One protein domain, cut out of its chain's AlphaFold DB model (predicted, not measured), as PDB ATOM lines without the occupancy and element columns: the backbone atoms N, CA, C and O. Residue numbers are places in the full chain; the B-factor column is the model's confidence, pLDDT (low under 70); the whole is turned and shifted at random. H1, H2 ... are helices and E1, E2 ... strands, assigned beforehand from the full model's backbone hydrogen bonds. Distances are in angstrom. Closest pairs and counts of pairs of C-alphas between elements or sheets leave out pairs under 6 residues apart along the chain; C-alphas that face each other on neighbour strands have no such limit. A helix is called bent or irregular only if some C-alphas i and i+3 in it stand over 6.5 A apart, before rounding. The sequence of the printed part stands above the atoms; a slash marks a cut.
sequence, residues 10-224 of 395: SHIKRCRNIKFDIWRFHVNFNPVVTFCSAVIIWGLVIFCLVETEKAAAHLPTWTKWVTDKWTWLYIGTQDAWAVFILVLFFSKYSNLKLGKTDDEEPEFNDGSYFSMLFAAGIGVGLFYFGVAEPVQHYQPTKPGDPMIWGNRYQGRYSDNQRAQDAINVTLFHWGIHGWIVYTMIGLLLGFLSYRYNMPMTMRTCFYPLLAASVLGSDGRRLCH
ATOM      1  N   SER A  10      13.629  25.574  13.416       43.44
ATOM      2  CA  SER A  10      13.894  25.753  14.856       43.44
ATOM      3  C   SER A  10      14.696  24.603  15.479       43.44
ATOM      4  O   SER A  10      15.473  24.810  16.419       43.44
ATOM      5  N   HIS A  11      14.576  23.397  14.925       45.16
ATOM      6  CA  HIS A  11      15.283  22.209  15.385       45.16
ATOM      7  C   HIS A  11      16.801  22.265  15.140       45.16
ATOM      8  O   HIS A  11      17.568  21.784  15.978       45.16
ATOM      9  N   ILE A  12      17.253  22.914  14.061       44.03
ATOM     10  CA  ILE A  12      18.681  23.100  13.744       44.03
ATOM     11  C   ILE A  12      19.332  24.049  14.762       44.03
ATOM     12  O   ILE A  12      20.478  23.846  15.171       44.03
ATOM     13  N   LYS A  13      18.583  25.054  15.240       43.66
ATOM     14  CA  LYS A  13      19.053  26.044  16.227       43.66
ATOM     15  C   LYS A  13      19.207  25.484  17.647       43.66
ATOM     16  O   LYS A  13      19.934  26.074  18.443       43.66
ATOM     17  N   ARG A  14      18.575  24.350  17.985       46.53
ATOM     18  CA  ARG A  14      18.730  23.704  19.310       46.53
ATOM     19  C   ARG A  14      20.005  22.856  19.444       46.53
ATOM     20  O   ARG A  14      20.408  22.493  20.560       46.53
ATOM     21  N   CYS A  15      20.674  22.555  18.332       48.66
ATOM     22  CA  CYS A  15      21.951  21.851  18.333       48.66
ATOM     23  C   CYS A  15      23.067  22.775  18.843       48.66
ATOM     24  O   CYS A  15      23.324  23.835  18.278       48.66
ATOM     25  N   ARG A  16      23.751  22.364  19.922       51.22
ATOM     26  CA  ARG A  16      24.907  23.091  20.476       51.22
ATOM     27  C   ARG A  16      26.084  22.922  19.520       51.22
ATOM     28  O   ARG A  16      26.848  21.969  19.640       51.22
ATOM     29  N   ASN A  17      26.165  23.838  18.575       54.12
ATOM     30  CA  ASN A  17      27.157  23.889  17.523       54.12
ATOM     31  C   ASN A  17      28.065  25.087  17.777       54.12
ATOM     32  O   ASN A  17      27.573  26.198  17.982       54.12
ATOM     33  N   ILE A  18      29.376  24.858  17.794       58.94
ATOM     34  CA  ILE A  18      30.339  25.956  17.766       58.94
ATOM     35  C   ILE A  18      30.579  26.268  16.297       58.94
ATOM     36  O   ILE A  18      30.956  25.389  15.522       58.94
ATOM     37  N   LYS A  19      30.310  27.519  15.937       63.22
ATOM     38  CA  LYS A  19      30.554  28.062  14.607       63.22
ATOM     39  C   LYS A  19      31.708  29.038  14.715       63.22
ATOM     40  O   LYS A  19      31.661  29.936  15.555       63.22
ATOM     41  N   PHE A  20      32.727  28.846  13.902       66.31
ATOM     42  CA  PHE A  20      33.802  29.812  13.750       66.31
ATOM     43  C   PHE A  20      34.362  29.706  12.343       66.31
ATOM     44  O   PHE A  20      34.378  28.633  11.735       66.31
ATOM     45  N   ASP A  21      34.810  30.845  11.844       62.56
ATOM     46  CA  ASP A  21      35.326  30.962  10.496       62.56
ATOM     47  C   ASP A  21      36.846  30.911  10.561       62.56
ATOM     48  O   ASP A  21      37.491  31.739  11.210       62.56
ATOM     49  N   ILE A  22      37.426  29.909   9.905       63.03
ATOM     50  CA  ILE A  22      38.868  29.833   9.697       63.03
ATOM     51  C   ILE A  22      39.122  30.299   8.268       63.03
ATOM     52  O   ILE A  22      38.974  29.534   7.313       63.03
ATOM     53  N   TRP A  23      39.510  31.564   8.114       71.06
ATOM     54  CA  TRP A  23      39.781  32.180   6.812       71.06
ATOM     55  C   TRP A  23      38.554  32.147   5.871       71.06
ATOM     56  O   TRP A  23      37.648  32.952   6.062       71.06
ATOM     57  N   ARG A  24      38.496  31.234   4.885       60.66
ATOM     58  CA  ARG A  24      37.331  31.004   3.995       60.66
ATOM     59  C   ARG A  24      36.496  29.765   4.354       60.66
ATOM     60  O   ARG A  24      35.512  29.486   3.675       60.66
ATOM     61  N   PHE A  25      36.880  29.000   5.374       44.09
ATOM     62  CA  PHE A  25      36.179  27.778   5.763       44.09
ATOM     63  C   PHE A  25      35.239  28.038   6.939       44.09
ATOM     64  O   PHE A  25      35.676  28.403   8.033       44.09
ATOM     65  N   HIS A  26      33.949  27.801   6.713       52.50
ATOM     66  CA  HIS A  26      32.915  27.847   7.742       52.50
ATOM     67  C   HIS A  26      32.888  26.517   8.500       52.50
ATOM     68  O   HIS A  26      32.317  25.531   8.031       52.50
ATOM     69  N   VAL A  27      33.522  26.470   9.673       48.47
ATOM     70  CA  VAL A  27      33.596  25.247  10.477       48.47
ATOM     71  C   VAL A  27      32.435  25.221  11.469       48.47
ATOM     72  O   VAL A  27      32.265  26.118  12.294       48.47
ATOM     73  N   ASN A  28      31.627  24.163  11.391       52.81
ATOM     74  CA  ASN A  28      30.480  23.936  12.262       52.81
ATOM     75  C   ASN A  28      30.544  22.517  12.838       52.81
ATOM     76  O   ASN A  28      30.321  21.548  12.114       52.81
ATOM     77  N   PHE A  29      30.833  22.387  14.135       57.06
ATOM     78  CA  PHE A  29      30.842  21.085  14.805       57.06
ATOM     79  C   PHE A  29      30.228  21.128  16.204       57.06
ATOM     80  O   PHE A  29      30.105  22.175  16.848       57.06
ATOM     81  N   ASN A  30      29.858  19.945  16.694       61.28
ATOM     82  CA  ASN A  30      29.350  19.762  18.045       61.28
ATOM     83  C   ASN A  30      30.507  19.418  18.999       61.28
ATOM     84  O   ASN A  30      31.003  18.290  18.955       61.28
ATOM     85  N   PRO A  31      30.919  20.329  19.898       57.38
ATOM     86  CA  PRO A  31      32.115  20.137  20.717       57.38
ATOM     87  C   PRO A  31      32.018  18.923  21.635       57.38
ATOM     88  O   PRO A  31      33.012  18.247  21.856       57.38
ATOM     89  N   VAL A  32      30.830  18.608  22.151       61.91
ATOM     90  CA  VAL A  32      30.670  17.472  23.066       61.91
ATOM     91  C   VAL A  32      30.942  16.169  22.328       61.91
ATOM     92  O   VAL A  32      31.728  15.360  22.797       61.91
ATOM     93  N   VAL A  33      30.330  15.980  21.156       61.06
ATOM     94  CA  VAL A  33      30.505  14.746  20.378       61.06
ATOM     95  C   VAL A  33      31.950  14.622  19.911       61.06
ATOM     96  O   VAL A  33      32.550  13.576  20.117       61.06
ATOM     97  N   THR A  34      32.517  15.698  19.358       64.62
ATOM     98  CA  THR A  34      33.884  15.707  18.826       64.62
ATOM     99  C   THR A  34      34.932  15.455  19.907       64.62
ATOM    100  O   THR A  34      35.815  14.626  19.711       64.62
ATOM    101  N   PHE A  35      34.853  16.129  21.060       71.88
ATOM    102  CA  PHE A  35      35.858  15.947  22.110       71.88
ATOM    103  C   PHE A  35      35.667  14.640  22.877       71.88
ATOM    104  O   PHE A  35      36.657  13.983  23.178       71.88
ATOM    105  N   CYS A  36      34.430  14.213  23.164       69.75
ATOM    106  CA  CYS A  36      34.211  12.924  23.820       69.75
ATOM    107  C   CYS A  36      34.670  11.758  22.936       69.75
ATOM    108  O   CYS A  36      35.360  10.874  23.436       69.75
ATOM    109  N   SER A  37      34.345  11.762  21.637       65.88
ATOM    110  CA  SER A  37      34.818  10.713  20.728       65.88
ATOM    111  C   SER A  37      36.339  10.733  20.602       65.88
ATOM    112  O   SER A  37      36.965   9.684  20.733       65.88
ATOM    113  N   ALA A  38      36.945  11.916  20.454       72.88
ATOM    114  CA  ALA A  38      38.393  12.059  20.393       72.88
ATOM    115  C   ALA A  38      39.068  11.518  21.658       72.88
ATOM    116  O   ALA A  38      40.005  10.740  21.543       72.88
ATOM    117  N   VAL A  39      38.582  11.863  22.854       80.81
ATOM    118  CA  VAL A  39      39.153  11.377  24.122       80.81
ATOM    119  C   VAL A  39      39.052   9.858  24.239       80.81
ATOM    120  O   VAL A  39      40.009   9.224  24.670       80.81
ATOM    121  N   ILE A  40      37.930   9.258  23.835       79.62
ATOM    122  CA  ILE A  40      37.754   7.800  23.892       79.62
ATOM    123  C   ILE A  40      38.690   7.101  22.896       79.62
ATOM    124  O   ILE A  40      39.387   6.159  23.271       79.62
ATOM    125  N   ILE A  41      38.733   7.575  21.647       78.94
ATOM    126  CA  ILE A  41      39.568   6.996  20.585       78.94
ATOM    127  C   ILE A  41      41.047   7.142  20.946       78.94
ATOM    128  O   ILE A  41      41.769   6.150  20.998       78.94
ATOM    129  N   TRP A  42      41.494   8.358  21.264       84.62
ATOM    130  CA  TRP A  42      42.879   8.608  21.655       84.62
ATOM    131  C   TRP A  42      43.246   7.904  22.954       84.62
ATOM    132  O   TRP A  42      44.350   7.386  23.056       84.62
ATOM    133  N   GLY A  43      42.331   7.817  23.919       87.06
ATOM    134  CA  GLY A  43      42.543   7.058  25.148       87.06
ATOM    135  C   GLY A  43      42.812   5.579  24.872       87.06
ATOM    136  O   GLY A  43      43.759   5.018  25.420       87.06
ATOM    137  N   LEU A  44      42.040   4.962  23.971       85.81
ATOM    138  CA  LEU A  44      42.262   3.578  23.553       85.81
ATOM    139  C   LEU A  44      43.582   3.414  22.787       85.81
ATOM    140  O   LEU A  44      44.329   2.478  23.061       85.81
ATOM    141  N   VAL A  45      43.891   4.326  21.861       87.31
ATOM    142  CA  VAL A  45      45.154   4.310  21.103       87.31
ATOM    143  C   VAL A  45      46.350   4.421  22.048       87.31
ATOM    144  O   VAL A  45      47.265   3.606  21.975       87.31
ATOM    145  N   ILE A  46      46.326   5.379  22.976       86.75
ATOM    146  CA  ILE A  46      47.389   5.575  23.968       86.75
ATOM    147  C   ILE A  46      47.520   4.337  24.857       86.75
ATOM    148  O   ILE A  46      48.637   3.878  25.079       86.75
ATOM    149  N   PHE A  47      46.411   3.752  25.316       86.56
ATOM    150  CA  PHE A  47      46.437   2.506  26.083       86.56
ATOM    151  C   PHE A  47      47.125   1.369  25.312       86.56
ATOM    152  O   PHE A  47      48.010   0.712  25.854       86.56
ATOM    153  N   CYS A  48      46.781   1.181  24.036       88.88
ATOM    154  CA  CYS A  48      47.404   0.165  23.189       88.88
ATOM    155  C   CYS A  48      48.897   0.426  22.928       88.88
ATOM    156  O   CYS A  48      49.641  -0.531  22.743       88.88
ATOM    157  N   LEU A  49      49.334   1.691  22.902       89.56
ATOM    158  CA  LEU A  49      50.730   2.066  22.654       89.56
ATOM    159  C   LEU A  49      51.611   1.987  23.907       89.56
ATOM    160  O   LEU A  49      52.773   1.606  23.802       89.56
ATOM    161  N   VAL A  50      51.087   2.372  25.074       90.81
ATOM    162  CA  VAL A  50      51.853   2.418  26.333       90.81
ATOM    163  C   VAL A  50      51.897   1.047  27.009       90.81
ATOM    164  O   VAL A  50      52.929   0.659  27.541       90.81
ATOM    165  N   GLU A  51      50.792   0.302  26.977       91.88
ATOM    166  CA  GLU A  51      50.617  -0.965  27.695       91.88
ATOM    167  C   GLU A  51      50.342  -2.110  26.707       91.88
ATOM    168  O   GLU A  51      49.321  -2.800  26.776       91.88
ATOM    169  N   THR A  52      51.262  -2.301  25.758       91.00
ATOM    170  CA  THR A  52      51.129  -3.256  24.641       91.00
ATOM    171  C   THR A  52      50.841  -4.686  25.106       91.00
ATOM    172  O   THR A  52      49.945  -5.332  24.565       91.00
ATOM    173  N   GLU A  53      51.538  -5.177  26.135       89.88
ATOM    174  CA  GLU A  53      51.368  -6.542  26.659       89.88
ATOM    175  C   GLU A  53      49.980  -6.758  27.280       89.88
ATOM    176  O   GLU A  53      49.295  -7.741  26.982       89.88
ATOM    177  N   LYS A  54      49.514  -5.804  28.098       89.94
ATOM    178  CA  LYS A  54      48.173  -5.858  28.701       89.94
ATOM    179  C   LYS A  54      47.092  -5.746  27.632       89.94
ATOM    180  O   LYS A  54      46.101  -6.475  27.686       89.94
ATOM    181  N   ALA A  55      47.274  -4.867  26.648       87.62
ATOM    182  CA  ALA A  55      46.352  -4.735  25.528       87.62
ATOM    183  C   ALA A  55      46.269  -6.046  24.724       87.62
ATOM    184  O   ALA A  55      45.167  -6.541  24.483       87.62
ATOM    185  N   ALA A  56      47.404  -6.662  24.390       86.19
ATOM    186  CA  ALA A  56      47.454  -7.928  23.662       86.19
ATOM    187  C   ALA A  56      46.796  -9.092  24.428       86.19
ATOM    188  O   ALA A  56      46.160  -9.941  23.807       86.19
ATOM    189  N   ALA A  57      46.872  -9.115  25.763       90.69
ATOM    190  CA  ALA A  57      46.211 -10.136  26.583       90.69
ATOM    191  C   ALA A  57      44.695  -9.893  26.749       90.69
ATOM    192  O   ALA A  57      43.873 -10.814  26.652       90.69
ATOM    193  N   HIS A  58      44.288  -8.646  26.999       91.00
ATOM    194  CA  HIS A  58      42.893  -8.320  27.297       91.00
ATOM    195  C   HIS A  58      42.020  -8.173  26.050       91.00
ATOM    196  O   HIS A  58      40.844  -8.553  26.087       91.00
ATOM    197  N   LEU A  59      42.549  -7.638  24.942       87.81
ATOM    198  CA  LEU A  59      41.740  -7.373  23.752       87.81
ATOM    199  C   LEU A  59      41.089  -8.649  23.185       87.81
ATOM    200  O   LEU A  59      39.864  -8.603  23.014       87.81
ATOM    201  N   PRO A  60      41.816  -9.770  22.975       86.94
ATOM    202  CA  PRO A  60      41.235 -11.028  22.506       86.94
ATOM    203  C   PRO A  60      40.252 -11.625  23.509       86.94
ATOM    204  O   PRO A  60      39.208 -12.127  23.109       86.94
ATOM    205  N   THR A  61      40.534 -11.510  24.811       90.81
ATOM    206  CA  THR A  61      39.633 -11.980  25.875       90.81
ATOM    207  C   THR A  61      38.284 -11.266  25.809       90.81
ATOM    208  O   THR A  61      37.232 -11.900  25.878       90.81
ATOM    209  N   TRP A  62      38.287  -9.942  25.629       91.12
ATOM    210  CA  TRP A  62      37.048  -9.179  25.471       91.12
ATOM    211  C   TRP A  62      36.349  -9.493  24.146       91.12
ATOM    212  O   TRP A  62      35.126  -9.579  24.141       91.12
ATOM    213  N   THR A  63      37.089  -9.681  23.046       84.62
ATOM    214  CA  THR A  63      36.506 -10.094  21.758       84.62
ATOM    215  C   THR A  63      35.822 -11.451  21.892       84.62
ATOM    216  O   THR A  63      34.645 -11.570  21.574       84.62
ATOM    217  N   LYS A  64      36.509 -12.437  22.479       87.25
ATOM    218  CA  LYS A  64      35.958 -13.764  22.763       87.25
ATOM    219  C   LYS A  64      34.717 -13.688  23.646       87.25
ATOM    220  O   LYS A  64      33.726 -14.339  23.349       87.25
ATOM    221  N   TRP A  65      34.732 -12.862  24.692       91.31
ATOM    222  CA  TRP A  65      33.557 -12.667  25.542       91.31
ATOM    223  C   TRP A  65      32.359 -12.109  24.759       91.31
ATOM    224  O   TRP A  65      31.233 -12.560  24.973       91.31
ATOM    225  N   VAL A  66      32.585 -11.153  23.847       88.75
ATOM    226  CA  VAL A  66      31.516 -10.613  22.992       88.75
ATOM    227  C   VAL A  66      30.970 -11.709  22.080       88.75
ATOM    228  O   VAL A  66      29.760 -11.909  22.044       88.75
ATOM    229  N   THR A  67      31.838 -12.474  21.420       85.81
ATOM    230  CA  THR A  67      31.435 -13.597  20.566       85.81
ATOM    231  C   THR A  67      30.672 -14.670  21.354       85.81
ATOM    232  O   THR A  67      29.599 -15.095  20.938       85.81
ATOM    233  N   ASP A  68      31.142 -15.063  22.533       86.00
ATOM    234  CA  ASP A  68      30.507 -16.123  23.320       86.00
ATOM    235  C   ASP A  68      29.146 -15.693  23.916       86.00
ATOM    236  O   ASP A  68      28.275 -16.539  24.125       86.00
ATOM    237  N   LYS A  69      28.943 -14.401  24.226       89.56
ATOM    238  CA  LYS A  69      27.722 -13.914  24.909       89.56
ATOM    239  C   LYS A  69      26.718 -13.193  24.015       89.56
ATOM    240  O   LYS A  69      25.526 -13.254  24.307       89.56
ATOM    241  N   TRP A  70      27.168 -12.526  22.956       90.25
ATOM    242  CA  TRP A  70      26.343 -11.601  22.172       90.25
ATOM    243  C   TRP A  70      26.167 -12.004  20.711       90.25
ATOM    244  O   TRP A  70      25.410 -11.340  20.014       90.25
ATOM    245  N   THR A  71      26.773 -13.097  20.232       86.62
ATOM    246  CA  THR A  71      26.604 -13.539  18.828       86.62
ATOM    247  C   THR A  71      25.137 -13.729  18.436       86.62
ATOM    248  O   THR A  71      24.743 -13.356  17.334       86.62
ATOM    249  N   TRP A  72      24.306 -14.242  19.348       89.25
ATOM    250  CA  TRP A  72      22.867 -14.391  19.108       89.25
ATOM    251  C   TRP A  72      22.175 -13.051  18.821       89.25
ATOM    252  O   TRP A  72      21.232 -13.021  18.037       89.25
ATOM    253  N   LEU A  73      22.651 -11.953  19.423       89.81
ATOM    254  CA  LEU A  73      22.124 -10.616  19.178       89.81
ATOM    255  C   LEU A  73      22.494 -10.166  17.766       89.81
ATOM    256  O   LEU A  73      21.604  -9.742  17.049       89.81
ATOM    257  N   TYR A  74      23.756 -10.323  17.347       85.06
ATOM    258  CA  TYR A  74      24.199  -9.953  15.993       85.06
ATOM    259  C   TYR A  74      23.410 -10.691  14.905       85.06
ATOM    260  O   TYR A  74      22.893 -10.056  13.988       85.06
ATOM    261  N   ILE A  75      23.282 -12.016  15.034       87.00
ATOM    262  CA  ILE A  75      22.527 -12.844  14.082       87.00
ATOM    263  C   ILE A  75      21.043 -12.460  14.124       87.00
ATOM    264  O   ILE A  75      20.460 -12.122  13.099       87.00
ATOM    265  N   GLY A  76      20.450 -12.414  15.322       89.75
ATOM    266  CA  GLY A  76      19.032 -12.116  15.492       89.75
ATOM    267  C   GLY A  76      18.633 -10.727  14.994       89.75
ATOM    268  O   GLY A  76      17.571 -10.580  14.394       89.75
ATOM    269  N   THR A  77      19.472  -9.702  15.190       88.56
ATOM    270  CA  THR A  77      19.200  -8.360  14.654       88.56
ATOM    271  C   THR A  77      19.289  -8.326  13.138       88.56
ATOM    272  O   THR A  77      18.441  -7.701  12.507       88.56
ATOM    273  N   GLN A  78      20.267  -9.018  12.548       90.19
ATOM    274  CA  GLN A  78      20.439  -9.050  11.099       90.19
ATOM    275  C   GLN A  78      19.263  -9.762  10.418       90.19
ATOM    276  O   GLN A  78      18.688  -9.224   9.472       90.19
ATOM    277  N   ASP A  79      18.835 -10.906  10.961       90.38
ATOM    278  CA  ASP A  79      17.664 -11.647  10.486       90.38
ATOM    279  C   ASP A  79      16.374 -10.830  10.648       90.38
ATOM    280  O   ASP A  79      15.544 -10.764   9.739       90.38
ATOM    281  N   ALA A  80      16.203 -10.145  11.784       92.25
ATOM    282  CA  ALA A  80      15.050  -9.277  12.006       92.25
ATOM    283  C   ALA A  80      15.000  -8.122  10.993       92.25
ATOM    284  O   ALA A  80      13.932  -7.798  10.471       92.25
ATOM    285  N   TRP A  81      16.148  -7.515  10.680       93.19
ATOM    286  CA  TRP A  81      16.252  -6.471   9.661       93.19
ATOM    287  C   TRP A  81      15.966  -6.997   8.257       93.19
ATOM    288  O   TRP A  81      15.262  -6.332   7.497       93.19
ATOM    289  N   ALA A  82      16.445  -8.200   7.935       92.50
ATOM    290  CA  ALA A  82      16.157  -8.883   6.680       92.50
ATOM    291  C   ALA A  82      14.648  -9.052   6.478       92.50
ATOM    292  O   ALA A  82      14.085  -8.614   5.473       92.50
ATOM    293  N   VAL A  83      13.981  -9.634   7.478       94.12
ATOM    294  CA  VAL A  83      12.531  -9.848   7.468       94.12
ATOM    295  C   VAL A  83      11.791  -8.519   7.375       94.12
ATOM    296  O   VAL A  83      10.854  -8.402   6.593       94.12
ATOM    297  N   PHE A  84      12.219  -7.496   8.115       93.88
ATOM    298  CA  PHE A  84      11.592  -6.177   8.066       93.88
ATOM    299  C   PHE A  84      11.657  -5.545   6.669       93.88
ATOM    300  O   PHE A  84      10.639  -5.060   6.178       93.88
ATOM    301  N   ILE A  85      12.815  -5.586   6.003       94.31
ATOM    302  CA  ILE A  85      12.961  -5.057   4.637       94.31
ATOM    303  C   ILE A  85      12.081  -5.838   3.661       94.31
ATOM    304  O   ILE A  85      11.406  -5.227   2.835       94.31
ATOM    305  N   LEU A  86      12.026  -7.169   3.776       93.88
ATOM    306  CA  LEU A  86      11.142  -7.994   2.948       93.88
ATOM    307  C   LEU A  86       9.667  -7.649   3.173       93.88
ATOM    308  O   LEU A  86       8.913  -7.500   2.214       93.88
ATOM    309  N   VAL A  87       9.252  -7.463   4.428       95.38
ATOM    310  CA  VAL A  87       7.893  -7.020   4.758       95.38
ATOM    311  C   VAL A  87       7.612  -5.659   4.130       95.38
ATOM    312  O   VAL A  87       6.563  -5.498   3.516       95.38
ATOM    313  N   LEU A  88       8.533  -4.695   4.223       93.38
ATOM    314  CA  LEU A  88       8.364  -3.390   3.581       93.38
ATOM    315  C   LEU A  88       8.232  -3.512   2.062       93.38
ATOM    316  O   LEU A  88       7.330  -2.901   1.492       93.38
ATOM    317  N   PHE A  89       9.065  -4.341   1.434       92.88
ATOM    318  CA  PHE A  89       9.057  -4.577  -0.006       92.88
ATOM    319  C   PHE A  89       7.721  -5.147  -0.511       92.88
ATOM    320  O   PHE A  89       7.212  -4.708  -1.539       92.88
ATOM    321  N   PHE A  90       7.108  -6.074   0.229       94.88
ATOM    322  CA  PHE A  90       5.793  -6.633  -0.120       94.88
ATOM    323  C   PHE A  90       4.602  -5.840   0.437       94.88
ATOM    324  O   PHE A  90       3.449  -6.162   0.154       94.88
ATOM    325  N   SER A  91       4.851  -4.810   1.243       94.19
ATOM    326  CA  SER A  91       3.797  -3.973   1.815       94.19
ATOM    327  C   SER A  91       3.395  -2.828   0.886       94.19
ATOM    328  O   SER A  91       4.063  -2.514  -0.094       94.19
ATOM    329  N   LYS A  92       2.347  -2.096   1.280       90.38
ATOM    330  CA  LYS A  92       1.948  -0.827   0.649       90.38
ATOM    331  C   LYS A  92       3.048   0.247   0.632       90.38
ATOM    332  O   LYS A  92       2.926   1.213  -0.112       90.38
ATOM    333  N   TYR A  93       4.074   0.116   1.477       88.50
ATOM    334  CA  TYR A  93       5.145   1.101   1.611       88.50
ATOM    335  C   TYR A  93       6.213   0.987   0.517       88.50
ATOM    336  O   TYR A  93       7.025   1.895   0.395       88.50
ATOM    337  N   SER A  94       6.208  -0.068  -0.302       90.06
ATOM    338  CA  SER A  94       7.178  -0.236  -1.393       90.06
ATOM    339  C   SER A  94       7.047   0.805  -2.505       90.06
ATOM    340  O   SER A  94       8.038   1.147  -3.140       90.06
ATOM    341  N   ASN A  95       5.846   1.355  -2.698       86.31
ATOM    342  CA  ASN A  95       5.583   2.410  -3.679       86.31
ATOM    343  C   ASN A  95       5.869   3.822  -3.139       86.31
ATOM    344  O   ASN A  95       5.631   4.808  -3.836       86.31
ATOM    345  N   LEU A  96       6.317   3.947  -1.886       86.94
ATOM    346  CA  LEU A  96       6.581   5.243  -1.274       86.94
ATOM    347  C   LEU A  96       7.906   5.811  -1.792       86.94
ATOM    348  O   LEU A  96       8.965   5.223  -1.577       86.94
ATOM    349  N   LYS A  97       7.856   6.985  -2.424       86.56
ATOM    350  CA  LYS A  97       9.064   7.683  -2.872       86.56
ATOM    351  C   LYS A  97       9.770   8.392  -1.715       86.56
ATOM    352  O   LYS A  97       9.135   9.014  -0.863       86.56
ATOM    353  N   LEU A  98      11.102   8.345  -1.724       83.44
ATOM    354  CA  LEU A  98      11.975   8.998  -0.738       83.44
ATOM    355  C   LEU A  98      12.252  10.470  -1.097       83.44
ATOM    356  O   LEU A  98      13.398  10.904  -1.094       83.44
ATOM    357  N   GLY A  99      11.198  11.222  -1.409       78.50
ATOM    358  CA  GLY A  99      11.241  12.652  -1.732       78.50
ATOM    359  C   GLY A  99      10.291  13.459  -0.850       78.50
ATOM    360  O   GLY A  99       9.493  12.888  -0.099       78.50
ATOM    361  N   LYS A 100      10.348  14.790  -0.933       70.62
ATOM    362  CA  LYS A 100       9.451  15.698  -0.196       70.62
ATOM    363  C   LYS A 100       7.996  15.510  -0.615       70.62
ATOM    364  O   LYS A 100       7.101  15.558   0.228       70.62
ATOM    365  N   THR A 101       7.771  15.278  -1.904       75.31
ATOM    366  CA  THR A 101       6.460  15.005  -2.500       75.31
ATOM    367  C   THR A 101       6.470  13.653  -3.209       75.31
ATOM    368  O   THR A 101       7.524  13.106  -3.528       75.31
ATOM    369  N   ASP A 102       5.287  13.083  -3.448       77.00
ATOM    370  CA  ASP A 102       5.156  11.793  -4.148       77.00
ATOM    371  C   ASP A 102       5.448  11.900  -5.658       77.00
ATOM    372  O   ASP A 102       5.683  10.897  -6.337       77.00
ATOM    373  N   ASP A 103       5.515  13.127  -6.174       81.19
ATOM    374  CA  ASP A 103       5.760  13.429  -7.584       81.19
ATOM    375  C   ASP A 103       7.239  13.706  -7.892       81.19
ATOM    376  O   ASP A 103       7.593  13.890  -9.050       81.19
ATOM    377  N   GLU A 104       8.115  13.712  -6.882       82.19
ATOM    378  CA  GLU A 104       9.543  13.972  -7.081       82.19
ATOM    379  C   GLU A 104      10.193  12.851  -7.916       82.19
ATOM    380  O   GLU A 104       9.895  11.657  -7.745       82.19
ATOM    381  N   GLU A 105      11.042  13.251  -8.863       84.25
ATOM    382  CA  GLU A 105      11.791  12.353  -9.744       84.25
ATOM    383  C   GLU A 105      13.213  12.122  -9.202       84.25
ATOM    384  O   GLU A 105      13.755  12.992  -8.517       84.25
ATOM    385  N   PRO A 106      13.837  10.961  -9.481       86.94
ATOM    386  CA  PRO A 106      15.217  10.700  -9.079       86.94
ATOM    387  C   PRO A 106      16.199  11.718  -9.674       86.94
ATOM    388  O   PRO A 106      16.175  11.986 -10.872       86.94
ATOM    389  N   GLU A 107      17.118  12.229  -8.851       86.62
ATOM    390  CA  GLU A 107      18.187  13.140  -9.297       86.62
ATOM    391  C   GLU A 107      19.186  12.448 -10.242       86.62
ATOM    392  O   GLU A 107      19.743  13.068 -11.149       86.62
ATOM    393  N   PHE A 108      19.389  11.143 -10.053       87.69
ATOM    394  CA  PHE A 108      20.276  10.316 -10.865       87.69
ATOM    395  C   PHE A 108      19.470   9.255 -11.608       87.69
ATOM    396  O   PHE A 108      18.557   8.653 -11.047       87.69
ATOM    397  N   ASN A 109      19.850   8.981 -12.858       91.56
ATOM    398  CA  ASN A 109      19.313   7.835 -13.588       91.56
ATOM    399  C   ASN A 109      19.800   6.505 -12.974       91.56
ATOM    400  O   ASN A 109      20.821   6.464 -12.280       91.56
ATOM    401  N   ASP A 110      19.109   5.408 -13.291       91.06
ATOM    402  CA  ASP A 110      19.368   4.085 -12.706       91.06
ATOM    403  C   ASP A 110      20.811   3.589 -12.910       91.06
ATOM    404  O   ASP A 110      21.401   2.991 -12.010       91.06
ATOM    405  N   GLY A 111      21.414   3.865 -14.073       91.94
ATOM    406  CA  GLY A 111      22.787   3.456 -14.384       91.94
ATOM    407  C   GLY A 111      23.831   4.219 -13.566       91.94
ATOM    408  O   GLY A 111      24.773   3.624 -13.033       91.94
ATOM    409  N   SER A 112      23.648   5.532 -13.418       90.81
ATOM    410  CA  SER A 112      24.479   6.382 -12.564       90.81
ATOM    411  C   SER A 112      24.326   6.001 -11.091       90.81
ATOM    412  O   SER A 112      25.332   5.850 -10.402       90.81
ATOM    413  N   TYR A 113      23.097   5.759 -10.628       86.38
ATOM    414  CA  TYR A 113      22.826   5.327  -9.256       86.38
ATOM    415  C   TYR A 113      23.490   3.983  -8.932       86.38
ATOM    416  O   TYR A 113      24.199   3.858  -7.931       86.38
ATOM    417  N   PHE A 114      23.346   2.992  -9.817       85.44
ATOM    418  CA  PHE A 114      24.017   1.701  -9.676       85.44
ATOM    419  C   PHE A 114      25.544   1.850  -9.629       85.44
ATOM    420  O   PHE A 114      26.205   1.260  -8.775       85.44
ATOM    421  N   SER A 115      26.110   2.693 -10.496       87.25
ATOM    422  CA  SER A 115      27.553   2.961 -10.519       87.25
ATOM    423  C   SER A 115      28.040   3.612  -9.219       87.25
ATOM    424  O   SER A 115      29.090   3.236  -8.697       87.25
ATOM    425  N   MET A 116      27.264   4.542  -8.654       85.69
ATOM    426  CA  MET A 116      27.569   5.177  -7.369       85.69
ATOM    427  C   MET A 116      27.556   4.179  -6.208       85.69
ATOM    428  O   MET A 116      28.415   4.274  -5.335       85.69
ATOM    429  N   LEU A 117      26.645   3.200  -6.204       83.56
ATOM    430  CA  LEU A 117      26.623   2.146  -5.181       83.56
ATOM    431  C   LEU A 117      27.903   1.297  -5.203       83.56
ATOM    432  O   LEU A 117      28.452   1.003  -4.142       83.56
ATOM    433  N   PHE A 118      28.407   0.951  -6.393       74.56
ATOM    434  CA  PHE A 118      29.674   0.221  -6.541       74.56
ATOM    435  C   PHE A 118      30.902   1.077  -6.209       74.56
ATOM    436  O   PHE A 118      31.884   0.559  -5.682       74.56
ATOM    437  N   ALA A 119      30.856   2.381  -6.488       77.88
ATOM    438  CA  ALA A 119      31.941   3.300  -6.153       77.88
ATOM    439  C   ALA A 119      32.017   3.607  -4.644       77.88
ATOM    440  O   ALA A 119      33.107   3.793  -4.106       77.88
ATOM    441  N   ALA A 120      30.872   3.662  -3.958       73.50
ATOM    442  CA  ALA A 120      30.774   4.118  -2.574       73.50
ATOM    443  C   ALA A 120      31.236   3.093  -1.525       73.50
ATOM    444  O   ALA A 120      31.466   3.475  -0.377       73.50
ATOM    445  N   GLY A 121      31.384   1.809  -1.858       62.81
ATOM    446  CA  GLY A 121      31.711   0.834  -0.826       62.81
ATOM    447  C   GLY A 121      32.232  -0.494  -1.332       62.81
ATOM    448  O   GLY A 121      31.948  -0.931  -2.435       62.81
ATOM    449  N   ILE A 122      32.935  -1.176  -0.431       64.44
ATOM    450  CA  ILE A 122      33.397  -2.570  -0.501       64.44
ATOM    451  C   ILE A 122      34.766  -2.822  -1.175       64.44
ATOM    452  O   ILE A 122      35.295  -3.923  -1.055       64.44
ATOM    453  N   GLY A 123      35.433  -1.817  -1.756       63.91
ATOM    454  CA  GLY A 123      36.725  -2.009  -2.443       63.91
ATOM    455  C   GLY A 123      37.784  -2.771  -1.624       63.91
ATOM    456  O   GLY A 123      38.135  -3.902  -1.952       63.91
ATOM    457  N   VAL A 124      38.272  -2.192  -0.521       71.81
ATOM    458  CA  VAL A 124      39.369  -2.789   0.278       71.81
ATOM    459  C   VAL A 124      38.984  -4.150   0.875       71.81
ATOM    460  O   VAL A 124      39.801  -5.070   0.899       71.81
ATOM    461  N   GLY A 125      37.733  -4.292   1.320       74.88
ATOM    462  CA  GLY A 125      37.217  -5.537   1.890       74.88
ATOM    463  C   GLY A 125      37.218  -6.684   0.881       74.88
ATOM    464  O   GLY A 125      37.743  -7.750   1.187       74.88
ATOM    465  N   LEU A 126      36.729  -6.446  -0.341       80.00
ATOM    466  CA  LEU A 126      36.712  -7.455  -1.406       80.00
ATOM    467  C   LEU A 126      38.115  -7.822  -1.886       80.00
ATOM    468  O   LEU A 126      38.362  -8.991  -2.167       80.00
ATOM    469  N   PHE A 127      39.048  -6.869  -1.946       79.19
ATOM    470  CA  PHE A 127      40.427  -7.180  -2.337       79.19
ATOM    471  C   PHE A 127      41.125  -8.102  -1.334       79.19
ATOM    472  O   PHE A 127      41.857  -9.001  -1.741       79.19
ATOM    473  N   TYR A 128      40.896  -7.900  -0.034       79.38
ATOM    474  CA  TYR A 128      41.515  -8.726   0.999       79.38
ATOM    475  C   TYR A 128      40.747 -10.038   1.222       79.38
ATOM    476  O   TYR A 128      41.292 -11.130   1.056       79.38
ATOM    477  N   PHE A 129      39.463  -9.943   1.566       84.62
ATOM    478  CA  PHE A 129      38.644 -11.091   1.952       84.62
ATOM    479  C   PHE A 129      38.079 -11.867   0.763       84.62
ATOM    480  O   PHE A 129      37.770 -13.041   0.924       84.62
ATOM    481  N   GLY A 130      38.034 -11.291  -0.442       85.88
ATOM    482  CA  GLY A 130      37.545 -11.997  -1.631       85.88
ATOM    483  C   GLY A 130      38.357 -13.248  -1.978       85.88
ATOM    484  O   GLY A 130      37.797 -14.216  -2.482       85.88
ATOM    485  N   VAL A 131      39.659 -13.263  -1.660       87.25
ATOM    486  CA  VAL A 131      40.503 -14.467  -1.770       87.25
ATOM    487  C   VAL A 131      40.727 -15.114  -0.407       87.25
ATOM    488  O   VAL A 131      40.665 -16.338  -0.296       87.25
ATOM    489  N   ALA A 132      40.989 -14.318   0.635       86.88
ATOM    490  CA  ALA A 132      41.361 -14.865   1.937       86.88
ATOM    491  C   ALA A 132      40.228 -15.672   2.586       86.88
ATOM    492  O   ALA A 132      40.484 -16.749   3.118       86.88
ATOM    493  N   GLU A 133      38.985 -15.195   2.518       86.50
ATOM    494  CA  GLU A 133      37.866 -15.795   3.243       86.50
ATOM    495  C   GLU A 133      37.407 -17.142   2.654       86.50
ATOM    496  O   GLU A 133      37.310 -18.104   3.421       86.50
ATOM    497  N   PRO A 134      37.233 -17.308   1.322       89.25
ATOM    498  CA  PRO A 134      36.946 -18.625   0.756       89.25
ATOM    499  C   PRO A 134      38.057 -19.633   1.042       89.25
ATOM    500  O   PRO A 134      37.788 -20.794   1.339       89.25
ATOM    501  N   VAL A 135      39.320 -19.201   0.983       87.50
ATOM    502  CA  VAL A 135      40.461 -20.072   1.290       87.50
ATOM    503  C   VAL A 135      40.436 -20.485   2.762       87.50
ATOM    504  O   VAL A 135      40.647 -21.659   3.061       87.50
ATOM    505  N   GLN A 136      40.127 -19.562   3.672       83.06
ATOM    506  CA  GLN A 136      39.976 -19.860   5.096       83.06
ATOM    507  C   GLN A 136      38.834 -20.852   5.352       83.06
ATOM    508  O   GLN A 136      39.052 -21.860   6.019       83.06
ATOM    509  N   HIS A 137      37.654 -20.636   4.764       84.88
ATOM    510  CA  HIS A 137      36.509 -21.541   4.908       84.88
ATOM    511  C   HIS A 137      36.682 -22.880   4.191       84.88
ATOM    512  O   HIS A 137      35.999 -23.850   4.524       84.88
ATOM    513  N   TYR A 138      37.587 -22.959   3.217       84.88
ATOM    514  CA  TYR A 138      37.949 -24.205   2.558       84.88
ATOM    515  C   TYR A 138      38.941 -25.023   3.388       84.88
ATOM    516  O   TYR A 138      38.826 -26.251   3.459       84.88
ATOM    517  N   GLN A 139      39.921 -24.366   4.015       77.12
ATOM    518  CA  GLN A 139      41.023 -25.045   4.687       77.12
ATOM    519  C   GLN A 139      40.548 -25.943   5.846       77.12
ATOM    520  O   GLN A 139      39.608 -25.612   6.576       77.12
ATOM    521  N   PRO A 140      41.180 -27.120   6.018       63.22
ATOM    522  CA  PRO A 140      40.899 -27.990   7.148       63.22
ATOM    523  C   PRO A 140      41.388 -27.347   8.451       63.22
ATOM    524  O   PRO A 140      42.527 -26.883   8.531       63.22
ATOM    525  N   THR A 141      40.557 -27.387   9.492       63.19
ATOM    526  CA  THR A 141      40.971 -27.056  10.860       63.19
ATOM    527  C   THR A 141      42.057 -28.047  11.272       63.19
ATOM    528  O   THR A 141      41.833 -29.264  11.257       63.19
ATOM    529  N   LYS A 142      43.251 -27.551  11.608       58.91
ATOM    530  CA  LYS A 142      44.340 -28.390  12.119       58.91
ATOM    531  C   LYS A 142      44.134 -28.644  13.619       58.91
ATOM    532  O   LYS A 142      43.760 -27.716  14.339       58.91
ATOM    533  N   PRO A 143      44.388 -29.865  14.125       53.62
ATOM    534  CA  PRO A 143      44.370 -30.120  15.563       53.62
ATOM    535  C   PRO A 143      45.356 -29.191  16.288       53.62
ATOM    536  O   PRO A 143      46.539 -29.180  15.957       53.62
ATOM    537  N   GLY A 144      44.870 -28.417  17.261       54.50
ATOM    538  CA  GLY A 144      45.690 -27.488  18.052       54.50
ATOM    539  C   GLY A 144      45.871 -26.085  17.459       54.50
ATOM    540  O   GLY A 144      46.534 -25.264  18.087       54.50
ATOM    541  N   ASP A 145      45.281 -25.784  16.299       54.28
ATOM    542  CA  ASP A 145      45.287 -24.431  15.735       54.28
ATOM    543  C   ASP A 145      44.192 -23.568  16.406       54.28
ATOM    544  O   ASP A 145      43.021 -23.962  16.405       54.28
ATOM    545  N   PRO A 146      44.528 -22.408  17.008       49.91
ATOM    546  CA  PRO A 146      43.545 -21.488  17.583       49.91
ATOM    547  C   PRO A 146      42.646 -20.819  16.529       49.91
ATOM    548  O   PRO A 146      41.704 -20.110  16.897       49.91
ATOM    549  N   MET A 147      42.902 -21.019  15.233       48.97
ATOM    550  CA  MET A 147      42.042 -20.533  14.161       48.97
ATOM    551  C   MET A 147      40.795 -21.428  14.027       48.97
ATOM    552  O   MET A 147      40.759 -22.395  13.274       48.97
ATOM    553  N   ILE A 148      39.746 -21.072  14.776       51.34
ATOM    554  CA  ILE A 148      38.439 -21.761  14.912       51.34
ATOM    555  C   ILE A 148      37.610 -21.794  13.595       51.34
ATOM    556  O   ILE A 148      36.442 -22.169  13.592       51.34
ATOM    557  N   TRP A 149      38.183 -21.421  12.449       57.19
ATOM    558  CA  TRP A 149      37.434 -21.095  11.225       57.19
ATOM    559  C   TRP A 149      37.647 -22.053  10.047       57.19
ATOM    560  O   TRP A 149      37.384 -21.669   8.910       57.19
ATOM    561  N   GLY A 150      38.115 -23.283  10.276       61.78
ATOM    562  CA  GLY A 150      38.155 -24.280   9.202       61.78
ATOM    563  C   GLY A 150      36.759 -24.790   8.828       61.78
ATOM    564  O   GLY A 150      35.779 -24.578   9.548       61.78
ATOM    565  N   ASN A 151      36.651 -25.461   7.676       72.00
ATOM    566  CA  ASN A 151      35.354 -25.886   7.141       72.00
ATOM    567  C   ASN A 151      34.562 -26.738   8.158       72.00
ATOM    568  O   ASN A 151      35.009 -27.818   8.555       72.00
ATOM    569  N   ARG A 152      33.351 -26.297   8.535       72.31
ATOM    570  CA  ARG A 152      32.489 -26.972   9.530       72.31
ATOM    571  C   ARG A 152      32.150 -28.424   9.160       72.31
ATOM    572  O   ARG A 152      31.831 -29.224  10.042       72.31
ATOM    573  N   TYR A 153      32.210 -28.768   7.876       75.25
ATOM    574  CA  TYR A 153      31.877 -30.086   7.335       75.25
ATOM    575  C   TYR A 153      33.109 -30.932   6.993       75.25
ATOM    576  O   TYR A 153      33.003 -31.950   6.301       75.25
ATOM    577  N   GLN A 154      34.285 -30.554   7.494       72.44
ATOM    578  CA  GLN A 154      35.498 -31.356   7.381       72.44
ATOM    579  C   GLN A 154      35.263 -32.797   7.875       72.44
ATOM    580  O   GLN A 154      34.693 -33.028   8.940       72.44
ATOM    581  N   GLY A 155      35.680 -33.777   7.067       74.44
ATOM    582  CA  GLY A 155      35.471 -35.206   7.338       74.44
ATOM    583  C   GLY A 155      34.052 -35.723   7.058       74.44
ATOM    584  O   GLY A 155      33.816 -36.918   7.197       74.44
ATOM    585  N   ARG A 156      33.115 -34.853   6.652       80.25
ATOM    586  CA  ARG A 156      31.745 -35.218   6.243       80.25
ATOM    587  C   ARG A 156      31.486 -34.961   4.762       80.25
ATOM    588  O   ARG A 156      30.706 -35.682   4.151       80.25
ATOM    589  N   TYR A 157      32.113 -33.931   4.204       84.69
ATOM    590  CA  TYR A 157      31.985 -33.543   2.800       84.69
ATOM    591  C   TYR A 157      33.191 -34.000   1.980       84.69
ATOM    592  O   TYR A 157      34.322 -34.015   2.472       84.69
ATOM    593  N   SER A 158      32.941 -34.335   0.711       87.25
ATOM    594  CA  SER A 158      34.007 -34.506  -0.281       87.25
ATOM    595  C   SER A 158      34.740 -33.182  -0.524       87.25
ATOM    596  O   SER A 158      34.245 -32.106  -0.184       87.25
ATOM    597  N   ASP A 159      35.924 -33.248  -1.129       85.38
ATOM    598  CA  ASP A 159      36.751 -32.063  -1.385       85.38
ATOM    599  C   ASP A 159      36.007 -31.002  -2.220       85.38
ATOM    600  O   ASP A 159      35.931 -29.834  -1.838       85.38
ATOM    601  N   ASN A 160      35.307 -31.444  -3.269       89.50
ATOM    602  CA  ASN A 160      34.468 -30.581  -4.104       89.50
ATOM    603  C   ASN A 160      33.323 -29.925  -3.316       89.50
ATOM    604  O   ASN A 160      33.036 -28.744  -3.500       89.50
ATOM    605  N   GLN A 161      32.670 -30.670  -2.420       88.44
ATOM    606  CA  GLN A 161      31.581 -30.135  -1.595       88.44
ATOM    607  C   GLN A 161      32.085 -29.091  -0.593       88.44
ATOM    608  O   GLN A 161      31.399 -28.104  -0.342       88.44
ATOM    609  N   ARG A 162      33.299 -29.263  -0.055       86.25
ATOM    610  CA  ARG A 162      33.938 -28.269   0.823       86.25
ATOM    611  C   ARG A 162      34.283 -26.983   0.078       86.25
ATOM    612  O   ARG A 162      34.100 -25.905   0.631       86.25
ATOM    613  N   ALA A 163      34.749 -27.084  -1.168       88.31
ATOM    614  CA  ALA A 163      35.011 -25.912  -2.005       88.31
ATOM    615  C   ALA A 163      33.727 -25.114  -2.287       88.31
ATOM    616  O   ALA A 163      33.722 -23.890  -2.180       88.31
ATOM    617  N   GLN A 164      32.625 -25.805  -2.591       90.75
ATOM    618  CA  GLN A 164      31.320 -25.167  -2.803       90.75
ATOM    619  C   GLN A 164      30.797 -24.489  -1.534       90.75
ATOM    620  O   GLN A 164      30.355 -23.344  -1.585       90.75
ATOM    621  N   ASP A 165      30.876 -25.172  -0.393       89.00
ATOM    622  CA  ASP A 165      30.454 -24.628   0.899       89.00
ATOM    623  C   ASP A 165      31.244 -23.369   1.281       89.00
ATOM    624  O   ASP A 165      30.650 -22.361   1.653       89.00
ATOM    625  N   ALA A 166      32.567 -23.383   1.095       89.62
ATOM    626  CA  ALA A 166      33.416 -22.232   1.379       89.62
ATOM    627  C   ALA A 166      32.995 -20.979   0.591       89.62
ATOM    628  O   ALA A 166      32.869 -19.900   1.168       89.62
ATOM    629  N   ILE A 167      32.708 -21.136  -0.705       91.56
ATOM    630  CA  ILE A 167      32.207 -20.043  -1.548       91.56
ATOM    631  C   ILE A 167      30.810 -19.599  -1.108       91.56
ATOM    632  O   ILE A 167      30.550 -18.399  -1.047       91.56
ATOM    633  N   ASN A 168      29.917 -20.530  -0.763       91.00
ATOM    634  CA  ASN A 168      28.568 -20.196  -0.304       91.00
ATOM    635  C   ASN A 168      28.581 -19.375   0.992       91.00
ATOM    636  O   ASN A 168      27.796 -18.440   1.117       91.00
ATOM    637  N   VAL A 169      29.475 -19.687   1.936       89.06
ATOM    638  CA  VAL A 169      29.623 -18.917   3.182       89.06
ATOM    639  C   VAL A 169      30.152 -17.511   2.898       89.06
ATOM    640  O   VAL A 169      29.592 -16.538   3.397       89.06
ATOM    641  N   THR A 170      31.159 -17.369   2.034       90.12
ATOM    642  CA  THR A 170      31.649 -16.037   1.646       90.12
ATOM    643  C   THR A 170      30.574 -15.231   0.911       90.12
ATOM    644  O   THR A 170      30.380 -14.049   1.194       90.12
ATOM    645  N   LEU A 171      29.804 -15.857   0.015       90.81
ATOM    646  CA  LEU A 171      28.656 -15.213  -0.631       90.81
ATOM    647  C   LEU A 171      27.547 -14.871   0.364       90.81
ATOM    648  O   LEU A 171      26.850 -13.880   0.171       90.81
ATOM    649  N   PHE A 172      27.377 -15.647   1.431       89.81
ATOM    650  CA  PHE A 172      26.474 -15.280   2.508       89.81
ATOM    651  C   PHE A 172      26.969 -14.010   3.212       89.81
ATOM    652  O   PHE A 172      26.184 -13.088   3.372       89.81
ATOM    653  N   HIS A 173      28.252 -13.877   3.551       88.06
ATOM    654  CA  HIS A 173      28.753 -12.671   4.227       88.06
ATOM    655  C   HIS A 173      28.762 -11.408   3.348       88.06
ATOM    656  O   HIS A 173      28.392 -10.334   3.827       88.06
ATOM    657  N   TRP A 174      29.146 -11.524   2.073       87.00
ATOM    658  CA  TRP A 174      29.328 -10.377   1.163       87.00
ATOM    659  C   TRP A 174      28.184 -10.170   0.164       87.00
ATOM    660  O   TRP A 174      28.133  -9.152  -0.528       87.00
ATOM    661  N   GLY A 175      27.269 -11.131   0.060       87.06
ATOM    662  CA  GLY A 175      26.074 -11.040  -0.768       87.06
ATOM    663  C   GLY A 175      24.953 -10.285  -0.064       87.06
ATOM    664  O   GLY A 175      25.188  -9.416   0.773       87.06
ATOM    665  N   ILE A 176      23.706 -10.627  -0.395       88.50
ATOM    666  CA  ILE A 176      22.501  -9.899   0.046       88.50
ATOM    667  C   ILE A 176      22.490  -9.664   1.563       88.50
ATOM    668  O   ILE A 176      22.133  -8.576   2.005       88.50
ATOM    669  N   HIS A 177      22.931 -10.641   2.357       88.38
ATOM    670  CA  HIS A 177      22.927 -10.539   3.814       88.38
ATOM    671  C   HIS A 177      23.803  -9.393   4.349       88.38
ATOM    672  O   HIS A 177      23.405  -8.741   5.312       88.38
ATOM    673  N   GLY A 178      24.943  -9.087   3.718       86.94
ATOM    674  CA  GLY A 178      25.797  -7.953   4.096       86.94
ATOM    675  C   GLY A 178      25.162  -6.591   3.792       86.94
ATOM    676  O   GLY A 178      25.334  -5.636   4.548       86.94
ATOM    677  N   TRP A 179      24.349  -6.509   2.735       88.94
ATOM    678  CA  TRP A 179      23.693  -5.268   2.311       88.94
ATOM    679  C   TRP A 179      22.492  -4.872   3.171       88.94
ATOM    680  O   TRP A 179      22.135  -3.696   3.213       88.94
ATOM    681  N   ILE A 180      21.893  -5.816   3.901       91.81
ATOM    682  CA  ILE A 180      20.668  -5.609   4.692       91.81
ATOM    683  C   ILE A 180      20.798  -4.446   5.678       91.81
ATOM    684  O   ILE A 180      19.910  -3.596   5.756       91.81
ATOM    685  N   VAL A 181      21.920  -4.352   6.396       89.56
ATOM    686  CA  VAL A 181      22.146  -3.257   7.354       89.56
ATOM    687  C   VAL A 181      22.298  -1.902   6.655       89.56
ATOM    688  O   VAL A 181      21.783  -0.894   7.144       89.56
ATOM    689  N   TYR A 182      22.946  -1.868   5.486       89.12
ATOM    690  CA  TYR A 182      23.106  -0.645   4.700       89.12
ATOM    691  C   TYR A 182      21.771  -0.172   4.143       89.12
ATOM    692  O   TYR A 182      21.441   1.004   4.270       89.12
ATOM    693  N   THR A 183      20.970  -1.090   3.601       91.31
ATOM    694  CA  THR A 183      19.618  -0.791   3.132       91.31
ATOM    695  C   THR A 183      18.744  -0.288   4.277       91.31
ATOM    696  O   THR A 183      18.064   0.716   4.110       91.31
ATOM    697  N   MET A 184      18.803  -0.903   5.464       89.81
ATOM    698  CA  MET A 184      18.031  -0.461   6.629       89.81
ATOM    699  C   MET A 184      18.359   0.984   7.034       89.81
ATOM    700  O   MET A 184      17.464   1.821   7.159       89.81
ATOM    701  N   ILE A 185      19.643   1.285   7.244       85.88
ATOM    702  CA  ILE A 185      20.077   2.617   7.686       85.88
ATOM    703  C   ILE A 185      19.895   3.653   6.572       85.88
ATOM    704  O   ILE A 185      19.449   4.766   6.850       85.88
ATOM    705  N   GLY A 186      20.182   3.282   5.323       87.12
ATOM    706  CA  GLY A 186      19.973   4.126   4.149       87.12
ATOM    707  C   GLY A 186      18.504   4.494   3.954       87.12
ATOM    708  O   GLY A 186      18.198   5.670   3.771       87.12
ATOM    709  N   LEU A 187      17.587   3.528   4.086       89.44
ATOM    710  CA  LEU A 187      16.143   3.777   4.047       89.44
ATOM    711  C   LEU A 187      15.707   4.706   5.180       89.44
ATOM    712  O   LEU A 187      14.980   5.662   4.932       89.44
ATOM    713  N   LEU A 188      16.159   4.462   6.413       83.81
ATOM    714  CA  LEU A 188      15.762   5.266   7.569       83.81
ATOM    715  C   LEU A 188      16.257   6.717   7.469       83.81
ATOM    716  O   LEU A 188      15.482   7.650   7.695       83.81
ATOM    717  N   LEU A 189      17.531   6.915   7.116       77.12
ATOM    718  CA  LEU A 189      18.116   8.246   6.932       77.12
ATOM    719  C   LEU A 189      17.524   8.953   5.717       77.12
ATOM    720  O   LEU A 189      17.128  10.107   5.836       77.12
ATOM    721  N   GLY A 190      17.415   8.264   4.580       81.12
ATOM    722  CA  GLY A 190      16.816   8.816   3.369       81.12
ATOM    723  C   GLY A 190      15.373   9.249   3.610       81.12
ATOM    724  O   GLY A 190      15.003  10.377   3.297       81.12
ATOM    725  N   PHE A 191      14.578   8.413   4.275       83.94
ATOM    726  CA  PHE A 191      13.202   8.745   4.622       83.94
ATOM    727  C   PHE A 191      13.110   9.978   5.530       83.94
ATOM    728  O   PHE A 191      12.394  10.923   5.213       83.94
ATOM    729  N   LEU A 192      13.848  10.029   6.640       74.88
ATOM    730  CA  LEU A 192      13.761  11.164   7.568       74.88
ATOM    731  C   LEU A 192      14.345  12.454   6.981       74.88
ATOM    732  O   LEU A 192      13.797  13.537   7.201       74.88
ATOM    733  N   SER A 193      15.435  12.358   6.225       70.19
ATOM    734  CA  SER A 193      16.084  13.530   5.647       70.19
ATOM    735  C   SER A 193      15.339  14.083   4.445       70.19
ATOM    736  O   SER A 193      15.096  15.286   4.411       70.19
ATOM    737  N   TYR A 194      14.918  13.248   3.498       78.31
ATOM    738  CA  TYR A 194      14.259  13.740   2.290       78.31
ATOM    739  C   TYR A 194      12.755  13.963   2.487       78.31
ATOM    740  O   TYR A 194      12.244  14.995   2.059       78.31
ATOM    741  N   ARG A 195      12.042  13.081   3.208       77.19
ATOM    742  CA  ARG A 195      10.587  13.238   3.419       77.19
ATOM    743  C   ARG A 195      10.248  14.268   4.488       77.19
ATOM    744  O   ARG A 195       9.324  15.056   4.317       77.19
ATOM    745  N   TYR A 196      10.976  14.252   5.605       69.56
ATOM    746  CA  TYR A 196      10.697  15.114   6.761       69.56
ATOM    747  C   TYR A 196      11.671  16.285   6.912       69.56
ATOM    748  O   TYR A 196      11.586  17.020   7.896       69.56
ATOM    749  N   ASN A 197      12.576  16.480   5.946       66.12
ATOM    750  CA  ASN A 197      13.548  17.574   5.933       66.12
ATOM    751  C   ASN A 197      14.399  17.639   7.218       66.12
ATOM    752  O   ASN A 197      14.723  18.722   7.710       66.12
ATOM    753  N   MET A 198      14.722  16.478   7.799       60.44
ATOM    754  CA  MET A 198      15.516  16.387   9.022       60.44
ATOM    755  C   MET A 198      17.024  16.291   8.716       60.44
ATOM    756  O   MET A 198      17.418  15.736   7.687       60.44
ATOM    757  N   PRO A 199      17.910  16.758   9.617       55.69
ATOM    758  CA  PRO A 199      19.352  16.689   9.387       55.69
ATOM    759  C   PRO A 199      19.821  15.237   9.223       55.69
ATOM    760  O   PRO A 199      19.432  14.367  10.005       55.69
ATOM    761  N   MET A 200      20.689  14.991   8.240       60.78
ATOM    762  CA  MET A 200      21.243  13.669   7.918       60.78
ATOM    763  C   MET A 200      22.275  13.235   8.971       60.78
ATOM    764  O   MET A 200      23.485  13.297   8.773       60.78
ATOM    765  N   THR A 201      21.790  12.854  10.152       62.09
ATOM    766  CA  THR A 201      22.615  12.397  11.275       62.09
ATOM    767  C   THR A 201      22.020  11.137  11.885       62.09
ATOM    768  O   THR A 201      20.802  11.019  11.989       62.09
ATOM    769  N   MET A 202      22.862  10.228  12.385       63.25
ATOM    770  CA  MET A 202      22.400   8.984  13.030       63.25
ATOM    771  C   MET A 202      21.474   9.225  14.228       63.25
ATOM    772  O   MET A 202      20.652   8.386  14.572       63.25
ATOM    773  N   ARG A 203      21.572  10.393  14.868       59.84
ATOM    774  CA  ARG A 203      20.676  10.774  15.959       59.84
ATOM    775  C   ARG A 203      19.232  10.947  15.481       59.84
ATOM    776  O   ARG A 203      18.304  10.609  16.210       59.84
ATOM    777  N   THR A 204      19.050  11.471  14.275       58.22
ATOM    778  CA  THR A 204      17.740  11.715  13.671       58.22
ATOM    779  C   THR A 204      16.938  10.422  13.543       58.22
ATOM    780  O   THR A 204      15.736  10.437  13.783       58.22
ATOM    781  N   CYS A 205      17.601   9.286  13.307       64.56
ATOM    782  CA  CYS A 205      16.986   7.956  13.271       64.56
ATOM    783  C   CYS A 205      16.178   7.610  14.533       64.56
ATOM    784  O   CYS A 205      15.215   6.852  14.458       64.56
ATOM    785  N   PHE A 206      16.531   8.182  15.689       64.06
ATOM    786  CA  PHE A 206      15.832   7.951  16.956       64.06
ATOM    787  C   PHE A 206      14.674   8.924  17.208       64.06
ATOM    788  O   PHE A 206      13.967   8.788  18.209       64.06
ATOM    789  N   TYR A 207      14.451   9.899  16.323       58.06
ATOM    790  CA  TYR A 207      13.375  10.878  16.457       58.06
ATOM    791  C   TYR A 207      11.980  10.245  16.625       58.06
ATOM    792  O   TYR A 207      11.260  10.686  17.519       58.06
ATOM    793  N   PRO A 208      11.589   9.182  15.891       59.72
ATOM    794  CA  PRO A 208      10.282   8.549  16.086       59.72
ATOM    795  C   PRO A 208      10.077   7.947  17.487       59.72
ATOM    796  O   PRO A 208       8.947   7.880  17.962       59.72
ATOM    797  N   LEU A 209      11.156   7.529  18.159       57.78
ATOM    798  CA  LEU A 209      11.104   6.891  19.480       57.78
ATOM    799  C   LEU A 209      11.226   7.897  20.627       57.78
ATOM    800  O   LEU A 209      10.602   7.741  21.672       57.78
ATOM    801  N   LEU A 210      12.052   8.923  20.441       53.47
ATOM    802  CA  LEU A 210      12.450   9.857  21.495       53.47
ATOM    803  C   LEU A 210      11.872  11.272  21.289       53.47
ATOM    804  O   LEU A 210      12.076  12.159  22.126       53.47
ATOM    805  N   ALA A 211      11.124  11.486  20.203       51.56
ATOM    806  CA  ALA A 211      10.416  12.716  19.854       51.56
ATOM    807  C   ALA A 211      11.301  13.981  19.954       51.56
ATOM    808  O   ALA A 211      12.498  13.967  19.658       51.56
ATOM    809  N   ALA A 212      10.723  15.104  20.396       49.91
ATOM    810  CA  ALA A 212      11.393  16.403  20.486       49.91
ATOM    811  C   ALA A 212      12.601  16.439  21.446       49.91
ATOM    812  O   ALA A 212      13.396  17.382  21.381       49.91
ATOM    813  N   SER A 213      12.770  15.433  22.319       45.53
ATOM    814  CA  SER A 213      13.910  15.379  23.239       45.53
ATOM    815  C   SER A 213      15.230  15.263  22.475       45.53
ATOM    816  O   SER A 213      16.189  15.947  22.829       45.53
ATOM    817  N   VAL A 214      15.254  14.522  21.360       48.34
ATOM    818  CA  VAL A 214      16.420  14.272  20.488       48.34
ATOM    819  C   VAL A 214      17.094  15.560  20.000       48.34
ATOM    820  O   VAL A 214      18.316  15.616  19.837       48.34
ATOM    821  N   LEU A 215      16.290  16.607  19.813       45.12
ATOM    822  CA  LEU A 215      16.715  17.920  19.340       45.12
ATOM    823  C   LEU A 215      16.967  18.909  20.495       45.12
ATOM    824  O   LEU A 215      17.570  19.949  20.273       45.12
ATOM    825  N   GLY A 216      16.525  18.617  21.725       38.81
ATOM    826  CA  GLY A 216      16.625  19.486  22.907       38.81
ATOM    827  C   GLY A 216      17.869  19.267  23.787       38.81
ATOM    828  O   GLY A 216      18.793  18.520  23.460       38.81
ATOM    829  N   SER A 217      17.943  19.951  24.935       38.00
ATOM    830  CA  SER A 217      18.958  19.701  25.978       38.00
ATOM    831  C   SER A 217      18.893  18.278  26.532       38.00
ATOM    832  O   SER A 217      19.939  17.731  26.865       38.00
ATOM    833  N   ASP A 218      17.707  17.663  26.536       38.12
ATOM    834  CA  ASP A 218      17.423  16.470  27.342       38.12
ATOM    835  C   ASP A 218      17.528  15.146  26.565       38.12
ATOM    836  O   ASP A 218      17.886  14.122  27.144       38.12
ATOM    837  N   GLY A 219      17.392  15.145  25.232       38.03
ATOM    838  CA  GLY A 219      17.729  13.970  24.407       38.03
ATOM    839  C   GLY A 219      19.226  13.690  24.324       38.03
ATOM    840  O   GLY A 219      19.625  12.639  23.827       38.03
ATOM    841  N   ARG A 220      20.066  14.574  24.887       45.94
ATOM    842  CA  ARG A 220      21.490  14.304  25.145       45.94
ATOM    843  C   ARG A 220      21.725  13.258  26.232       45.94
ATOM    844  O   ARG A 220      22.836  12.743  26.290       45.94
ATOM    845  N   ARG A 221      20.736  12.946  27.080       33.09
ATOM    846  CA  ARG A 221      20.882  11.928  28.135       33.09
ATOM    847  C   ARG A 221      20.365  10.553  27.715       33.09
ATOM    848  O   ARG A 221      20.956   9.562  28.117       33.09
ATOM    849  N   LEU A 222      19.352  10.480  26.846       35.50
ATOM    850  CA  LEU A 222      18.833   9.194  26.353       35.50
ATOM    851  C   LEU A 222      19.528   8.689  25.077       35.50
ATOM    852  O   LEU A 222      19.781   7.492  24.972       35.50
ATOM    853  N   CYS A 223      19.953   9.565  24.155       32.91
ATOM    854  CA  CYS A 223      20.724   9.135  22.970       32.91
ATOM    855  C   CYS A 223      22.203   8.820  23.280       32.91
ATOM    856  O   CYS A 223      22.914   8.307  22.423       32.91
ATOM    857  N   HIS A 224      22.663   9.098  24.504       36.50
ATOM    858  CA  HIS A 224      23.948   8.629  25.036       36.50
ATOM    859  C   HIS A 224      23.784   7.551  26.125       36.50
ATOM    860  O   HIS A 224      24.757   7.209  26.786       36.50
TER     861      HIS A 224
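Overview. This is residues 10 to 224 of the 395 residues of the protein "Predicted protein" of Nematostella vectensis (UniProt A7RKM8). This is a loose, open frame of long helices: H2, the two arms of the bent helix H3, and H8, which H3b crosses, run round a hollow, while H7, nearly in line with H8, lies beyond that crossing, outside the hollow. H6 folds back along H7 as a helical hairpin, the short hairpin E1-E2 sticks out with residues 21 to 26, and H9 packs on H8. The printed part has 215 residues, mostly helix, in the order H1, E1, E2, then H2 to H10; the two strands are antiparallel. The whole is loose, with a radius of gyration of the C-alphas of 22.8 A and spans of 65 by 52 by 36 A.

Along the chain. H1 is residues 10 to 13, from C-alpha 10 at (13.894, 25.753, 14.856). E1 is residues 18 to 22 and E2 25 to 29. H2, residues 31 to 50, is 27.1 A long. H3, residues 52 to 90, was assigned as one helix by its hydrogen bonds but is bent, C-alphas 69 and 72 being 7.6 A apart; its arms are H3a, 52 to 69, 25.7 A, and H3b, 72 to 90, 26.9 A. H4 is residues 92 to 95, H5 110 to 120, H6 123 to 138, 22.8 A, and H7 159 to 174, 23.1 A. H8, residues 176 to 195, is 26.2 A long; H9 is 204 to 215 and H10 219 to 222, ending at C-alpha 222 at (18.833, 9.194, 26.353).

Arrangement. In the hairpin of E1 and E2, N 18 and O 29 are 2.9 A apart, within hydrogen-bond range. H2 and H3a are close but not clearly touching, closest at the C-alphas of Cys 48 and Ala 55, 5.5 A, a steep tilt of 64 degrees. H3a and H3b stand at a steep tilt of 54 degrees. H3b touches H8 with residues 78 to 85 alone, closest at the C-alphas of Ala 82 and Ile 180, 5.9 A, a steep tilt of 60 degrees. H4 is close to H3b but not clearly touching; H5 touches no helix. H6 and H7 touch, closest at the C-alphas of His 137 and Ala 166, 4.7 A, a shallow tilt of 32 degrees, opposite ways. H8 touches H9, closest at the C-alphas of Leu 188 and Cys 205, 6.4 A; H9 and H10 touch only at the corner. Every O i to N i+4 pair is within hydrogen-bond range in H2, H3b, H5 and H7, against 12 of 14 in H3a, 10 of 12 in H6, 14 of 16 in H8 and 2 of 8 in H9, which has 5 of 9 O i to N i+3 pairs.

Size, cuts and confidence. The C-alphas farthest apart, of Trp 23 and Arg 156, are 67.9 A apart. The printed part has no cut; the links H4 to H5 and H6 to H7 are long. Mean pLDDT of the printed part is 75.7, with 69 residues under 70, among them 10 to 22 and 196 to 224.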